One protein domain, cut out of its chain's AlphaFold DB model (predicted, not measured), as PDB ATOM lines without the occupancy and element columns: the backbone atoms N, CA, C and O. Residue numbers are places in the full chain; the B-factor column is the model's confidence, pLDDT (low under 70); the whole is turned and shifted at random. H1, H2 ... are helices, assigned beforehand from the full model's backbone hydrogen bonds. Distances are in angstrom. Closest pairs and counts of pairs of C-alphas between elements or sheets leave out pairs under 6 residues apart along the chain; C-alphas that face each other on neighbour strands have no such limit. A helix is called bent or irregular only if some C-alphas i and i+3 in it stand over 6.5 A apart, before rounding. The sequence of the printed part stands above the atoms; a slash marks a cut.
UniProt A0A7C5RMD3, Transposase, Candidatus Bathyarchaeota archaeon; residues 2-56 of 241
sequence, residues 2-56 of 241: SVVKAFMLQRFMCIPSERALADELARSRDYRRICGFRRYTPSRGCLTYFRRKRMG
ATOM      1  N   SER A   2     -17.275  10.050 -47.377       90.75
ATOM      2  CA  SER A   2     -18.319  11.084 -47.269       90.75
ATOM      3  C   SER A   2     -19.483  10.749 -46.327       90.75
ATOM      4  O   SER A   2     -19.889  11.576 -45.519       90.75
ATOM      5  N   VAL A   3     -19.961   9.502 -46.349       93.12
ATOM      6  CA  VAL A   3     -21.027   9.040 -45.441       93.12
ATOM      7  C   VAL A   3     -20.566   8.968 -43.979       93.12
ATOM      8  O   VAL A   3     -21.338   9.280 -43.083       93.12
ATOM      9  N   VAL A   4     -19.298   8.628 -43.721       92.06
ATOM     10  CA  VAL A   4     -18.736   8.629 -42.355       92.06
ATOM     11  C   VAL A   4     -18.716  10.051 -41.799       92.06
ATOM     12  O   VAL A   4     -19.211  10.284 -40.700       92.06
ATOM     13  N   LYS A   5     -18.242  11.019 -42.598       92.56
ATOM     14  CA  LYS A   5     -18.277  12.445 -42.242       92.56
ATOM     15  C   LYS A   5     -19.705  12.939 -41.987       92.56
ATOM     16  O   LYS A   5     -19.915  13.711 -41.061       92.56
ATOM     17  N   ALA A   6     -20.688  12.445 -42.744       94.94
ATOM     18  CA  ALA A   6     -22.099  12.750 -42.509       94.94
ATOM     19  C   ALA A   6     -22.577  12.278 -41.128       94.94
ATOM     20  O   ALA A   6     -23.230  13.031 -40.412       94.94
ATOM     21  N   PHE A   7     -22.224  11.055 -40.722       94.19
ATOM     22  CA  PHE A   7     -22.555  10.551 -39.388       94.19
ATOM     23  C   PHE A   7     -21.830  11.310 -38.271       94.19
ATOM     24  O   PHE A   7     -22.403  11.498 -37.200       94.19
ATOM     25  N   MET A   8     -20.610  11.794 -38.509       92.19
ATOM     26  CA  MET A   8     -19.928  12.681 -37.559       92.19
ATOM     27  C   MET A   8     -20.643  14.026 -37.440       92.19
ATOM     28  O   MET A   8     -20.954  14.448 -36.331       92.19
ATOM     29  N   LEU A   9     -20.987  14.648 -38.572       93.62
ATOM     30  CA  LEU A   9     -21.793  15.869 -38.606       93.62
ATOM     31  C   LEU A   9     -23.105  15.681 -37.837       93.62
ATOM     32  O   LEU A   9     -23.490  16.549 -37.062       93.62
ATOM     33  N   GLN A  10     -23.757  14.524 -37.995       94.56
ATOM     34  CA  GLN A  10     -24.966  14.191 -37.250       94.56
ATOM     35  C   GLN A  10     -24.752  14.271 -35.734       94.56
ATOM     36  O   GLN A  10     -25.616  14.779 -35.024       94.56
ATOM     37  N   ARG A  11     -23.615  13.776 -35.231       92.31
ATOM     38  CA  ARG A  11     -23.285  13.837 -33.802       92.31
ATOM     39  C   ARG A  11     -22.937  15.251 -33.356       92.31
ATOM     40  O   ARG A  11     -23.470  15.683 -32.341       92.31
ATOM     41  N   PHE A  12     -22.121  15.969 -34.122       89.62
ATOM     42  CA  PHE A  12     -21.694  17.329 -33.777       89.62
ATOM     43  C   PHE A  12     -22.843  18.336 -33.771       89.62
ATOM     44  O   PHE A  12     -22.898  19.196 -32.903       89.62
ATOM     45  N   MET A  13     -23.782  18.199 -34.705       92.31
ATOM     46  CA  MET A  13     -24.942  19.086 -34.817       92.31
ATOM     47  C   MET A  13     -26.168  18.558 -34.061       92.31
ATOM     48  O   MET A  13     -27.266  19.076 -34.246       92.31
ATOM     49  N   CYS A  14     -26.010  17.497 -33.260       93.75
ATOM     50  CA  CYS A  14     -27.095  16.862 -32.505       93.75
ATOM     51  C   CYS A  14     -28.333  16.516 -33.360       93.75
ATOM     52  O   CYS A  14     -29.470  16.586 -32.896       93.75
ATOM     53  N   ILE A  15     -28.127  16.115 -34.617       93.81
ATOM     54  CA  ILE A  15     -29.218  15.801 -35.540       93.81
ATOM     55  C   ILE A  15     -29.869  14.469 -35.116       93.81
ATOM     56  O   ILE A  15     -29.201  13.427 -35.062       93.81
ATOM     57  N   PRO A  16     -31.188  14.446 -34.853       91.75
ATOM     58  CA  PRO A  16     -31.817  13.369 -34.088       91.75
ATOM     59  C   PRO A  16     -31.948  12.051 -34.856       91.75
ATOM     60  O   PRO A  16     -32.064  10.987 -34.252       91.75
ATOM     61  N   SER A  17     -31.950  12.084 -36.192       93.62
ATOM     62  CA  SER A  17     -32.160  10.885 -37.006       93.62
ATOM     63  C   SER A  17     -31.446  10.950 -38.353       93.62
ATOM     64  O   SER A  17     -31.149  12.023 -38.867       93.62
ATOM     65  N   GLU A  18     -31.242   9.786 -38.972       93.62
ATOM     66  CA  GLU A  18     -30.720   9.679 -40.344       93.62
ATOM     67  C   GLU A  18     -31.624  10.366 -41.375       93.62
ATOM     68  O   GLU A  18     -31.146  10.843 -42.400       93.62
ATOM     69  N   ARG A  19     -32.939  10.417 -41.114       95.38
ATOM     70  CA  ARG A  19     -33.880  11.148 -41.965       95.38
ATOM     71  C   ARG A  19     -33.607  12.647 -41.880       95.38
ATOM     72  O   ARG A  19     -33.385  13.265 -42.911       95.38
ATOM     73  N   ALA A  20     -33.540  13.178 -40.660       96.00
ATOM     74  CA  ALA A  20     -33.205  14.579 -40.434       96.00
ATOM     75  C   ALA A  20     -31.823  14.922 -41.012       96.00
ATOM     76  O   ALA A  20     -31.668  15.965 -41.625       96.00
ATOM     77  N   LEU A  21     -30.842  14.018 -40.915       96.31
ATOM     78  CA  LEU A  21     -29.526  14.207 -41.531       96.31
ATOM     79  C   LEU A  21     -29.609  14.322 -43.060       96.31
ATOM     80  O   LEU A  21     -28.954  15.184 -43.641       96.31
ATOM     81  N   ALA A  22     -30.393  13.464 -43.717       96.38
ATOM     82  CA  ALA A  22     -30.589  13.544 -45.162       96.38
ATOM     83  C   ALA A  22     -31.271  14.864 -45.565       96.38
ATOM     84  O   ALA A  22     -30.846  15.494 -46.532       96.38
ATOM     85  N   ASP A  23     -32.268  15.304 -44.792       95.94
ATOM     86  CA  ASP A  23     -32.964  16.574 -45.014       95.94
ATOM     87  C   ASP A  23     -32.017  17.775 -44.811       95.94
ATOM     88  O   ASP A  23     -31.972  18.679 -45.646       95.94
ATOM     89  N   GLU A  24     -31.185  17.762 -43.765       95.19
ATOM     90  CA  GLU A  24     -30.180  18.803 -43.503       95.19
ATOM     91  C   GLU A  24     -29.102  18.869 -44.590       95.19
ATOM     92  O   GLU A  24     -28.722  19.952 -45.040       95.19
ATOM     93  N   LEU A  25     -28.641  17.718 -45.084       95.44
ATOM     94  CA  LEU A  25     -27.718  17.663 -46.219       95.44
ATOM     95  C   LEU A  25     -28.377  18.160 -47.513       95.44
ATOM     96  O   LEU A  25     -27.698  18.751 -48.351       95.44
ATOM     97  N   ALA A  26     -29.680  17.947 -47.696       94.56
ATOM     98  CA  ALA A  26     -30.400  18.470 -48.853       94.56
ATOM     99  C   ALA A  26     -30.470  20.002 -48.822       94.56
ATOM    100  O   ALA A  26     -30.203  20.647 -49.839       94.56
ATOM    101  N   ARG A  27     -30.771  20.573 -47.650       94.00
ATOM    102  CA  ARG A  27     -30.914  22.021 -47.445       94.00
ATOM    103  C   ARG A  27     -29.575  22.755 -47.492       94.00
ATOM    104  O   ARG A  27     -29.449  23.755 -48.191       94.00
ATOM    105  N   SER A  28     -28.560  22.254 -46.790       93.69
ATOM    106  CA  SER A  28     -27.280  22.951 -46.634       93.69
ATOM    107  C   SER A  28     -26.247  22.517 -47.675       93.69
ATOM    108  O   SER A  28     -25.804  21.364 -47.740       93.69
ATOM    109  N   ARG A  29     -25.808  23.468 -48.508       93.06
ATOM    110  CA  ARG A  29     -24.688  23.253 -49.438       93.06
ATOM    111  C   ARG A  29     -23.366  23.065 -48.693       93.06
ATOM    112  O   ARG A  29     -22.527  22.285 -49.145       93.06
ATOM    113  N   ASP A  30     -23.187  23.740 -47.566       92.31
ATOM    114  CA  ASP A  30     -21.932  23.703 -46.819       92.31
ATOM    115  C   ASP A  30     -21.748  22.363 -46.115       92.31
ATOM    116  O   ASP A  30     -20.685  21.756 -46.239       92.31
ATOM    117  N   TYR A  31     -22.809  21.791 -45.540       94.12
ATOM    118  CA  TYR A  31     -22.753  20.433 -44.989       94.12
ATOM    119  C   TYR A  31     -22.385  19.391 -46.047       94.12
ATOM    120  O   TYR A  31     -21.564  18.507 -45.790       94.12
ATOM    121  N   ARG A  32     -22.907  19.521 -47.273       94.50
ATOM    122  CA  ARG A  32     -22.509  18.650 -48.391       94.50
ATOM    123  C   ARG A  32     -21.057  18.837 -48.799       94.50
ATOM    124  O   ARG A  32     -20.403  17.852 -49.142       94.50
ATOM    125  N   ARG A  33     -20.542  20.066 -48.787       92.94
ATOM    126  CA  ARG A  33     -19.132  20.347 -49.092       92.94
ATOM    127  C   ARG A  33     -18.212  19.749 -48.037       92.94
ATOM    128  O   ARG A  33     -17.334  18.975 -48.402       92.94
ATOM    129  N   ILE A  34     -18.483  20.018 -46.763       91.00
ATOM    130  CA  ILE A  34     -17.707  19.524 -45.620       91.00
ATOM    131  C   ILE A  34     -17.692  17.988 -45.596       91.00
ATOM    132  O   ILE A  34     -16.640  17.355 -45.465       91.00
ATOM    133  N   CYS A  35     -18.850  17.359 -45.826       92.25
ATOM    134  CA  CYS A  35     -18.937  15.903 -45.915       92.25
ATOM    135  C   CYS A  35     -18.347  15.339 -47.217       92.25
ATOM    136  O   CYS A  35     -18.168  14.133 -47.320       92.25
ATOM    137  N   GLY A  36     -18.024  16.156 -48.222       92.81
ATOM    138  CA  GLY A  36     -17.459  15.695 -49.493       92.81
ATOM    139  C   GLY A  36     -18.477  15.079 -50.461       92.81
ATOM    140  O   GLY A  36     -18.102  14.252 -51.289       92.81
ATOM    141  N   PHE A  37     -19.758  15.448 -50.372       92.62
ATOM    142  CA  PHE A  37     -20.793  15.079 -51.349       92.62
ATOM    143  C   PHE A  37     -20.910  16.065 -52.523       92.62
ATOM    144  O   PHE A  37     -21.518  15.750 -53.546       92.62
ATOM    145  N   ARG A  38     -20.293  17.252 -52.419       88.12
ATOM    146  CA  ARG A  38     -20.311  18.299 -53.458       88.12
ATOM    147  C   ARG A  38     -21.748  18.685 -53.852       88.12
ATOM    148  O   ARG A  38     -22.413  19.374 -53.088       88.12
ATOM    149  N   ARG A  39     -22.207  18.294 -55.051       87.12
ATOM    150  CA  ARG A  39     -23.559  18.579 -55.571       87.12
ATOM    151  C   ARG A  39     -24.563  17.458 -55.290       87.12
ATOM    152  O   ARG A  39     -25.756  17.686 -55.433       87.12
ATOM    153  N   TYR A  40     -24.095  16.281 -54.882       88.38
ATOM    154  CA  TYR A  40     -24.945  15.135 -54.575       88.38
ATOM    155  C   TYR A  40     -25.483  15.221 -53.144       88.38
ATOM    156  O   TYR A  40     -24.812  15.743 -52.254       88.38
ATOM    157  N   THR A  41     -26.677  14.679 -52.918       92.88
ATOM    158  CA  THR A  41     -27.272  14.551 -51.585       92.88
ATOM    159  C   THR A  41     -27.604  13.082 -51.345       92.88
ATOM    160  O   THR A  41     -28.372  12.509 -52.122       92.88
ATOM    161  N   PRO A  42     -27.053  12.445 -50.297       93.12
ATOM    162  CA  PRO A  42     -27.415  11.072 -49.981       93.12
ATOM    163  C   PRO A  42     -28.866  11.008 -49.495       93.12
ATOM    164  O   PRO A  42     -29.296  11.804 -48.663       93.12
ATOM    165  N   SER A  43     -29.615  10.019 -49.977       94.19
ATOM    166  CA  SER A  43     -30.943   9.735 -49.436       94.19
ATOM    167  C   SER A  43     -30.842   9.058 -48.065       94.19
ATOM    168  O   SER A  43     -29.852   8.391 -47.751       94.19
ATOM    169  N   ARG A  44     -31.917   9.130 -47.268       94.69
ATOM    170  CA  ARG A  44     -32.042   8.352 -46.021       94.69
ATOM    171  C   ARG A  44     -31.726   6.867 -46.239       94.69
ATOM    172  O   ARG A  44     -31.002   6.273 -45.450       94.69
ATOM    173  N   GLY A  45     -32.240   6.276 -47.323       94.25
ATOM    174  CA  GLY A  45     -32.008   4.865 -47.653       94.25
ATOM    175  C   GLY A  45     -30.527   4.543 -47.866       94.25
ATOM    176  O   GLY A  45     -30.056   3.511 -47.394       94.25
ATOM    177  N   CYS A  46     -29.778   5.458 -48.490       93.00
ATOM    178  CA  CYS A  46     -28.329   5.344 -48.646       93.00
ATOM    179  C   CYS A  46     -27.612   5.321 -47.283       93.00
ATOM    180  O   CYS A  46     -26.791   4.434 -47.044       93.00
ATOM    181  N   LEU A  47     -27.964   6.236 -46.371       94.38
ATOM    182  CA  LEU A  47     -27.384   6.302 -45.022       94.38
ATOM    183  C   LEU A  47     -27.678   5.029 -44.214       94.38
ATOM    184  O   LEU A  47     -26.757   4.411 -43.671       94.38
ATOM    185  N   THR A  48     -28.939   4.588 -44.194       93.44
ATOM    186  CA  THR A  48     -29.352   3.374 -43.477       93.44
ATOM    187  C   THR A  48     -28.669   2.127 -44.041       93.44
ATOM    188  O   THR A  48     -28.182   1.290 -43.279       93.44
ATOM    189  N   TYR A  49     -28.611   1.995 -45.371       93.38
ATOM    190  CA  TYR A  49     -27.941   0.875 -46.031       93.38
ATOM    191  C   TYR A  49     -26.448   0.857 -45.705       93.38
ATOM    192  O   TYR A  49     -25.915  -0.183 -45.324       93.38
ATOM    193  N   PHE A  50     -25.779   2.010 -45.786       93.12
ATOM    194  CA  PHE A  50     -24.364   2.108 -45.460       93.12
ATOM    195  C   PHE A  50     -24.096   1.666 -44.018       93.12
ATOM    196  O   PHE A  50     -23.270   0.777 -43.807       93.12
ATOM    197  N   ARG A  51     -24.838   2.198 -43.038       90.56
ATOM    198  CA  ARG A  51     -24.651   1.830 -41.629       90.56
ATOM    199  C   ARG A  51     -24.908   0.346 -41.369       90.56
ATOM    200  O   ARG A  51     -24.148  -0.280 -40.647       90.56
ATOM    201  N   ARG A  52     -25.968  -0.228 -41.946       90.06
ATOM    202  CA  ARG A  52     -26.366  -1.618 -41.662       90.06
ATOM    203  C   ARG A  52     -25.589  -2.671 -42.448       90.06
ATOM    204  O   ARG A  52     -25.490  -3.801 -41.987       90.06
ATOM    205  N   LYS A  53     -25.137  -2.353 -43.664       91.44
ATOM    206  CA  LYS A  53     -24.594  -3.346 -44.610       91.44
ATOM    207  C   LYS A  53     -23.142  -3.107 -44.999       91.44
ATOM    208  O   LYS A  53     -22.479  -4.051 -45.410       91.44
ATOM    209  N   ARG A  54     -22.645  -1.871 -44.916       90.06
ATOM    210  CA  ARG A  54     -21.269  -1.523 -45.319       90.06
ATOM    211  C   ARG A  54     -20.368  -1.174 -44.138       90.06
ATOM    212  O   ARG A  54     -19.154  -1.294 -44.257       90.06
ATOM    213  N   MET A  55     -20.941  -0.743 -43.019       88.38
ATOM    214  CA  MET A  55     -20.211  -0.315 -41.831       88.38
ATOM    215  C   MET A  55     -20.197  -1.420 -40.771       88.38
ATOM    216  O   MET A  55     -20.861  -1.325 -39.746       88.38
ATOM    217  N   GLY A  56     -19.449  -2.489 -41.050       88.81
ATOM    218  CA  GLY A  56     -19.086  -3.479 -40.032       88.81
ATOM    219  C   GLY A  56     -17.916  -3.005 -39.164       88.81
ATOM    220  O   GLY A  56     -17.284  -1.992 -39.473       88.81
TER     221      GLY A  56
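AT A GLANCE: This is residues 2 to 56 of the 241 residues of the protein "Transposase" of Candidatus Bathyarchaeota archaeon (UniProt A0A7C5RMD3). Three helices, H3, H2 and H4, follow one another in an open C-shaped arc, and H1 stands crosswise in the hollow of the arc, crossing H2. H2 makes the base of the C; H3 turns off from its last residues, and H4 leads away from its first ones and makes one end of the longest axis, with residues 35 to 43 looping back from H3 to H4 past the first residues of H1. The printed part has 55 residues with four named helices, in the order H1, H2, H3, H4, and no named strand; the class is all helix. It is compact, with a radius of gyration of the C-alphas of 10.1 A, and the C-alphas span 28 by 22 by 15 A.

HOW THE PARTS SIT: H1, residues 2 to 12, and H2, residues 18 to 27, only just touch, with 3 pairs of C-alphas within 8 A. Their closest C-alphas are those of Gln 10 and Leu 21, 6.3 A apart, and their lines are about perpendicular at 78 degrees. H3, residues 29 to 34, and H2 touch only at the corner by their link, with the closest C-alphas, those of Leu 25 and Arg 32, 5.7 A apart. These two helices run opposite ways at a steep tilt of 65 degrees. H1 and H3 are close but not clearly touching; their closest C-alphas, those of Lys 5 and Ile 34, are 7.9 A apart. H4, residues 44 to 54, and H2 touch, with 7 pairs of C-alphas within 8 A, the closest those of Arg 19 and Arg 44 at 5.3 A. They run opposite ways at a steep tilt of 52 degrees. H2 is the hub, touching three other helices. H1 and H4 are close but not clearly touching, with the closest C-alphas, those of Val 3 and Leu 47, 6.9 A apart, and their lines are about perpendicular at 74 degrees. H3 and H4 are apart. In H1, H2, H3 and H4 every backbone O i to N i+4 pair is within hydrogen-bond range.

IN THESE COORDINATES: H1 begins with C-alpha 2 at (-18.319, 11.084, -47.269) and measures 15.2 A from first to last C-alpha, Ser 2 to Phe 12. H2, Glu 18 to Arg 27, measures 14.2 A and ends with C-alpha 27 at (-30.914, 22.021, -47.445). H3, Arg 29 to Ile 34, has six residues. H4, Arg 44 to Arg 54, measures 14.6 A and ends with C-alpha 54 at (-21.269, -1.523, -45.319). H4 is neither bent nor irregular, but only just: C-alphas 51 and 54 are 6.0 A apart.

THE WHOLE: The two C-alphas farthest apart, those of Arg 27 and Gly 56, are 29.1 A apart. The links from H1 to H2, five residues, and from H2 to H3, one residue, are tight, and the link from H3 to H4, nine residues, is short. The printed part, residues 2 to 56, has no cut. Its mean pLDDT is 92.8, and no printed residue is under 70.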